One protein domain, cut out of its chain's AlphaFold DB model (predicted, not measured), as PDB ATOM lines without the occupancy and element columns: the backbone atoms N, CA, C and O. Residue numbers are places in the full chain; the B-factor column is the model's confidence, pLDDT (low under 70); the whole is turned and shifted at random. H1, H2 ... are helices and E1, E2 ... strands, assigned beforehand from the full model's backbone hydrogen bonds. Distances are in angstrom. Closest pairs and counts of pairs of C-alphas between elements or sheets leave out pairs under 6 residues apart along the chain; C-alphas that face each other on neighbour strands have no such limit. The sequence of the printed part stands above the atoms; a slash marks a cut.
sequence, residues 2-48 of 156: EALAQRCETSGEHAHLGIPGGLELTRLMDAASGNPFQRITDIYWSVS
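AT A GLANCE: This is residues 2 to 48 of the 156 residues of the protein "AbiTii domain-containing protein" of Streptomyces cinereoruber (UniProt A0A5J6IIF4). A short two-stranded ribbon, E1 with E2, forms the middle of a flat, stretched piece, with H1 at one end of the ribbon and H2 leading away from the other. After H2 the backbone turns at a far tip, where residues 32 to 37 stand free, and folds back as a loop to E2, which runs beside E1 toward the H1 end. The printed part has 47 residues, with two named helices and two named strands in the order H1, E1, H2, E2; the sheet, in the order E1 - E2, is antiparallel, and the class is mixed, helices and strands. The whole is only just loose, close to extended, with a radius of gyration of the C-alphas of 13.8 A and spans of 39 by 23 by 11 A.

HOW THE PARTS SIT: H1, residues 2 to 11, comes first, and a tight link of 3 residues joins it to E1, residues 15 to 18. The closest C-alphas of H1 and E1 are those of Cys 8 and Ala 15, 6.2 A apart. Another tight link of 3 residues joins E1 to H2, residues 22 to 33. H1 and H2 are apart. A short link of 10 residues joins H2 to E2, residues 44 to 47. E1 and E2 are antiparallel neighbours, with 148 degrees between their N-to-C directions. C-alphas 16 and 46 face each other at 5.0 A. Across this pair, N 15 and O 47 are 2.8 A apart and N 45 and O 17 are 2.9 A apart, both within hydrogen-bond range. The closest C-alphas of H2 and E2 are those of Gly 22 and Tyr 44, 7.4 A apart. H1 and E2 are apart. In H1 and H2, every O i to N i+4 pair is within hydrogen-bond range.

IN THESE COORDINATES: H1 begins at C-alpha 2, at (19.344, -31.035, -11.656), and measures 14.1 A from first to last C-alpha. E1, from Ala 15 to Gly 18, measures 9.8 A. H2 begins at C-alpha 22, at (29.017, -50.899, -21.139), and measures 15.8 A to C-alpha 33. E2, from Tyr 44, measures 9.2 A and ends at C-alpha 47, at (30.389, -35.461, -17.757).

THE WHOLE: The two C-alphas farthest apart are those of Glu 2 and Gly 34, at 40.1 A, while the first and last printed C-alphas, of Glu 2 and Ser 48, are 12.7 A apart. The printed part has no cut, and no link is long. The mean pLDDT of the printed part is 86.2, and no printed residue is under 70.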
ATOM      1  N   GLU A   2      18.928 -32.080 -12.615       76.56
ATOM      2  CA  GLU A   2      19.344 -31.035 -11.656       76.56
ATOM      3  C   GLU A   2      19.877 -31.602 -10.326       76.56
ATOM      4  O   GLU A   2      20.955 -31.222  -9.890       76.56
ATOM      5  N   ALA A   3      19.208 -32.604  -9.741       77.75
ATOM      6  CA  ALA A   3      19.697 -33.269  -8.527       77.75
ATOM      7  C   ALA A   3      21.044 -34.007  -8.718       77.75
ATOM      8  O   ALA A   3      21.823 -34.130  -7.775       77.75
ATOM      9  N   LEU A   4      21.323 -34.493  -9.935       77.50
ATOM     10  CA  LEU A   4      22.600 -35.125 -10.290       77.50
ATOM     11  C   LEU A   4      23.693 -34.055 -10.421       77.50
ATOM     12  O   LEU A   4      24.747 -34.190  -9.812       77.50
ATOM     13  N   ALA A   5      23.405 -32.968 -11.144       76.88
ATOM     14  CA  ALA A   5      24.307 -31.830 -11.297       76.88
ATOM     15  C   ALA A   5      24.675 -31.224  -9.936       76.88
ATOM     16  O   ALA A   5      25.850 -31.046  -9.644       76.88
ATOM     17  N   GLN A   6      23.688 -31.014  -9.063       80.94
ATOM     18  CA  GLN A   6      23.902 -30.451  -7.732       80.94
ATOM     19  C   GLN A   6      24.731 -31.374  -6.828       80.94
ATOM     20  O   GLN A   6      25.574 -30.901  -6.066       80.94
ATOM     21  N   ARG A   7      24.538 -32.696  -6.927       80.06
ATOM     22  CA  ARG A   7      25.378 -33.668  -6.214       80.06
ATOM     23  C   ARG A   7      26.833 -33.583  -6.680       80.06
ATOM     24  O   ARG A   7      27.715 -33.518  -5.834       80.06
ATOM     25  N   CYS A   8      27.054 -33.542  -7.991       81.00
ATOM     26  CA  CYS A   8      28.376 -33.437  -8.603       81.00
ATOM     27  C   CYS A   8      29.069 -32.094  -8.303       81.00
ATOM     28  O   CYS A   8      30.262 -32.062  -8.031       81.00
ATOM     29  N   GLU A   9      28.326 -30.984  -8.269       77.62
ATOM     30  CA  GLU A   9      28.837 -29.671  -7.841       77.62
ATOM     31  C   GLU A   9      29.264 -29.679  -6.368       77.62
ATOM     32  O   GLU A   9      30.295 -29.113  -6.017       77.62
ATOM     33  N   THR A  10      28.489 -30.346  -5.508       82.06
ATOM     34  CA  THR A  10      28.782 -30.420  -4.069       82.06
ATOM     35  C   THR A  10      29.966 -31.345  -3.776       82.06
ATOM     36  O   THR A  10      30.748 -31.060  -2.872       82.06
ATOM     37  N   SER A  11      30.113 -32.445  -4.522       79.44
ATOM     38  CA  SER A  11      31.241 -33.372  -4.369       79.44
ATOM     39  C   SER A  11      32.499 -32.938  -5.128       79.44
ATOM     40  O   SER A  11      33.579 -33.441  -4.834       79.44
ATOM     41  N   GLY A  12      32.380 -32.024  -6.097       76.88
ATOM     42  CA  GLY A  12      33.462 -31.656  -7.014       76.88
ATOM     43  C   GLY A  12      33.804 -32.745  -8.039       76.88
ATOM     44  O   GLY A  12      34.782 -32.606  -8.772       76.88
ATOM     45  N   GLU A  13      33.020 -33.823  -8.105       84.12
ATOM     46  CA  GLU A  13      33.233 -34.937  -9.032       84.12
ATOM     47  C   GLU A  13      32.394 -34.794 -10.300       84.12
ATOM     48  O   GLU A  13      31.320 -34.195 -10.320       84.12
ATOM     49  N   HIS A  14      32.874 -35.397 -11.383       87.06
ATOM     50  CA  HIS A  14      32.108 -35.506 -12.616       87.06
ATOM     51  C   HIS A  14      30.983 -36.534 -12.475       87.06
ATOM     52  O   HIS A  14      31.081 -37.506 -11.729       87.06
ATOM     53  N   ALA A  15      29.912 -36.351 -13.243       87.31
ATOM     54  CA  ALA A  15      28.897 -37.379 -13.388       87.31
ATOM     55  C   ALA A  15      29.429 -38.494 -14.290       87.31
ATOM     56  O   ALA A  15      29.937 -38.232 -15.380       87.31
ATOM     57  N   HIS A  16      29.299 -39.741 -13.849       89.81
ATOM     58  CA  HIS A  16      29.652 -40.909 -14.650       89.81
ATOM     59  C   HIS A  16      28.385 -41.463 -15.292       89.81
ATOM     60  O   HIS A  16      27.477 -41.926 -14.601       89.81
ATOM     61  N   LEU A  17      28.304 -41.375 -16.619       87.31
ATOM     62  CA  LEU A  17      27.198 -41.931 -17.387       87.31
ATOM     63  C   LEU A  17      27.619 -43.270 -17.980       87.31
ATOM     64  O   LEU A  17      28.635 -43.357 -18.670       87.31
ATOM     65  N   GLY A  18      26.823 -44.303 -17.713       86.69
ATOM     66  CA  GLY A  18      27.019 -45.607 -18.326       86.69
ATOM     67  C   GLY A  18      26.876 -45.514 -19.840       86.69
ATOM     68  O   GLY A  18      26.009 -44.804 -20.356       86.69
ATOM     69  N   ILE A  19      27.727 -46.241 -20.552       87.38
ATOM     70  CA  ILE A  19      27.596 -46.386 -21.998       87.38
ATOM     71  C   ILE A  19      26.612 -47.523 -22.326       87.38
ATOM     72  O   ILE A  19      26.520 -48.502 -21.571       87.38
ATOM     73  N   PRO A  20      25.881 -47.445 -23.449       86.00
ATOM     74  CA  PRO A  20      25.068 -48.560 -23.924       86.00
ATOM     75  C   PRO A  20      25.926 -49.820 -24.113       86.00
ATOM     76  O   PRO A  20      26.970 -49.763 -24.759       86.00
ATOM     77  N   GLY A  21      25.510 -50.949 -23.529       84.88
ATOM     78  CA  GLY A  21      26.300 -52.191 -23.547       84.88
ATOM     79  C   GLY A  21      27.624 -52.113 -22.771       84.88
ATOM     80  O   GLY A  21      28.549 -52.882 -23.032       84.88
ATOM     81  N   GLY A  22      27.759 -51.160 -21.842       85.75
ATOM     82  CA  GLY A  22      29.017 -50.899 -21.139       85.75
ATOM     83  C   GLY A  22      29.519 -52.054 -20.291       85.75
ATOM     84  O   GLY A  22      30.727 -52.235 -20.167       85.75
ATOM     85  N   LEU A  23      28.621 -52.882 -19.765       86.88
ATOM     86  CA  LEU A  23      28.988 -54.044 -18.964       86.88
ATOM     87  C   LEU A  23      29.632 -55.133 -19.833       86.88
ATOM     88  O   LEU A  23      30.668 -55.690 -19.464       86.88
ATOM     89  N   GLU A  24      29.063 -55.414 -21.005       89.25
ATOM     90  CA  GLU A  24      29.621 -56.341 -21.988       89.25
ATOM     91  C   GLU A  24      30.956 -55.828 -22.521       89.25
ATOM     92  O   GLU A  24      31.921 -56.592 -22.584       89.25
ATOM     93  N   LEU A  25      31.038 -54.531 -22.836       89.56
ATOM     94  CA  LEU A  25      32.279 -53.915 -23.295       89.56
ATOM     95  C   LEU A  25      33.365 -53.974 -22.219       89.56
ATOM     96  O   LEU A  25      34.499 -54.326 -22.522       89.56
ATOM     97  N   THR A  26      33.014 -53.697 -20.963       92.38
ATOM     98  CA  THR A  26      33.940 -53.785 -19.827       92.38
ATOM     99  C   THR A  26      34.503 -55.195 -19.706       92.38
ATOM    100  O   THR A  26      35.716 -55.360 -19.660       92.38
ATOM    101  N   ARG A  27      33.649 -56.228 -19.744       89.81
ATOM    102  CA  ARG A  27      34.089 -57.635 -19.698       89.81
ATOM    103  C   ARG A  27      34.960 -58.015 -20.889       89.81
ATOM    104  O   ARG A  27      35.942 -58.729 -20.717       89.81
ATOM    105  N   LEU A  28      34.598 -57.559 -22.085       92.38
ATOM    106  CA  LEU A  28      35.361 -57.824 -23.299       92.38
ATOM    107  C   LEU A  28      36.747 -57.174 -23.232       92.38
ATOM    108  O   LEU A  28      37.737 -57.828 -23.541       92.38
ATOM    109  N   MET A  29      36.825 -55.910 -22.813       90.19
ATOM    110  CA  MET A  29      38.086 -55.179 -22.689       90.19
ATOM    111  C   MET A  29      38.954 -55.728 -21.555       90.19
ATOM    112  O   MET A  29      40.165 -55.831 -21.726       90.19
ATOM    113  N   ASP A  30      38.350 -56.130 -20.436       92.12
ATOM    114  CA  ASP A  30      39.039 -56.792 -19.325       92.12
ATOM    115  C   ASP A  30      39.656 -58.123 -19.779       92.12
ATOM    116  O   ASP A  30      40.856 -58.348 -19.623       92.12
ATOM    117  N   ALA A  31      38.867 -58.962 -20.462       89.00
ATOM    118  CA  ALA A  31      39.346 -60.217 -21.036       89.00
ATOM    119  C   ALA A  31      40.444 -59.996 -22.094       89.00
ATOM    120  O   ALA A  31      41.419 -60.746 -22.140       89.00
ATOM    121  N   ALA A  32      40.312 -58.957 -22.925       91.31
ATOM    122  CA  ALA A  32      41.293 -58.605 -23.949       91.31
ATOM    123  C   ALA A  32      42.582 -57.991 -23.377       91.31
ATOM    124  O   ALA A  32      43.627 -58.076 -24.020       91.31
ATOM    125  N   SER A  33      42.540 -57.397 -22.178       88.62
ATOM    126  CA  SER A  33      43.711 -56.790 -21.539       88.62
ATOM    127  C   SER A  33      44.804 -57.813 -21.217       88.62
ATOM    128  O   SER A  33      45.970 -57.427 -21.134       88.62
ATOM    129  N   GLY A  34      44.447 -59.084 -20.986       83.94
ATOM    130  CA  GLY A  34      45.390 -60.180 -20.718       83.94
ATOM    131  C   GLY A  34      46.262 -60.010 -19.465       83.94
ATOM    132  O   GLY A  34      47.184 -60.797 -19.255       83.94
ATOM    133  N   ASN A  35      46.001 -58.993 -18.638       88.88
ATOM    134  CA  ASN A  35      46.799 -58.655 -17.466       88.88
ATOM    135  C   ASN A  35      46.112 -59.177 -16.191       88.88
ATOM    136  O   ASN A  35      45.097 -58.616 -15.789       88.88
ATOM    137  N   PRO A  36      46.662 -60.195 -15.507       84.19
ATOM    138  CA  PRO A  36      46.034 -60.778 -14.319       84.19
ATOM    139  C   PRO A  36      46.061 -59.862 -13.084       84.19
ATOM    140  O   PRO A  36      45.397 -60.162 -12.095       84.19
ATOM    141  N   PHE A  37      46.822 -58.762 -13.113       91.19
ATOM    142  CA  PHE A  37      46.935 -57.805 -12.006       91.19
ATOM    143  C   PHE A  37      46.102 -56.533 -12.209       91.19
ATOM    144  O   PHE A  37      46.095 -55.661 -11.341       91.19
ATOM    145  N   GLN A  38      45.412 -56.408 -13.341       88.38
ATOM    146  CA  GLN A  38      44.564 -55.270 -13.664       88.38
ATOM    147  C   GLN A  38      43.150 -55.771 -13.915       88.38
ATOM    148  O   GLN A  38      42.959 -56.785 -14.575       88.38
ATOM    149  N   ARG A  39      42.162 -55.040 -13.399       90.62
ATOM    150  CA  ARG A  39      40.761 -55.299 -13.700       90.62
ATOM    151  C   ARG A  39      40.083 -54.020 -14.149       90.62
ATOM    152  O   ARG A  39      40.119 -53.024 -13.428       90.62
ATOM    153  N   ILE A  40      39.463 -54.052 -15.317       89.25
ATOM    154  CA  ILE A  40      38.605 -52.969 -15.790       89.25
ATOM    155  C   ILE A  40      37.230 -53.189 -15.153       89.25
ATOM    156  O   ILE A  40      36.565 -54.189 -15.417       89.25
ATOM    157  N   THR A  41      36.837 -52.297 -14.243       88.00
ATOM    158  CA  THR A  41      35.594 -52.436 -13.465       88.00
ATOM    159  C   THR A  41      34.416 -51.723 -14.096       88.00
ATOM    160  O   THR A  41      33.290 -52.185 -13.939       88.00
ATOM    161  N   ASP A  42      34.670 -50.619 -14.796       85.19
ATOM    162  CA  ASP A  42      33.628 -49.815 -15.412       85.19
ATOM    163  C   ASP A  42      34.172 -49.010 -16.590       85.19
ATOM    164  O   ASP A  42      35.329 -48.579 -16.594       85.19
ATOM    165  N   ILE A  43      33.303 -48.769 -17.566       89.50
ATOM    166  CA  ILE A  43      33.549 -47.855 -18.679       89.50
ATOM    167  C   ILE A  43      32.391 -46.866 -18.717       89.50
ATOM    168  O   ILE A  43      31.226 -47.244 -18.839       89.50
ATOM    169  N   TYR A  44      32.727 -45.585 -18.626       90.62
ATOM    170  CA  TYR A  44      31.753 -44.513 -18.488       90.62
ATOM    171  C   TYR A  44      32.160 -43.277 -19.285       90.62
ATOM    172  O   TYR A  44      33.336 -43.043 -19.573       90.62
ATOM    173  N   TRP A  45      31.173 -42.440 -19.590       89.69
ATOM    174  CA  TRP A  45      31.415 -41.060 -19.977       89.69
ATOM    175  C   TRP A  45      31.512 -40.189 -18.736       89.69
ATOM    176  O   TRP A  45      30.609 -40.168 -17.900       89.69
ATOM    177  N   SER A  46      32.620 -39.462 -18.625       89.56
ATOM    178  CA  SER A  46      32.805 -38.444 -17.600       89.56
ATOM    179  C   SER A  46      32.185 -37.135 -18.084       89.56
ATOM    180  O   SER A  46      32.631 -36.566 -19.081       89.56
ATOM    181  N   VAL A  47      31.141 -36.669 -17.400       88.56
ATOM    182  CA  VAL A  47      30.389 -35.461 -17.757       88.56
ATOM    183  C   VAL A  47      30.567 -34.406 -16.676       88.56
ATOM    184  O   VAL A  47      30.353 -34.668 -15.492       88.56
ATOM    185  N   SER A  48      30.945 -33.194 -17.081       87.25
ATOM    186  CA  SER A  48      31.135 -32.098 -16.136       87.25
ATOM    187  C   SER A  48      29.795 -31.638 -15.536       87.25
ATOM    188  O   SER A  48      28.768 -31.644 -16.226       87.25
TER     189      SER A  48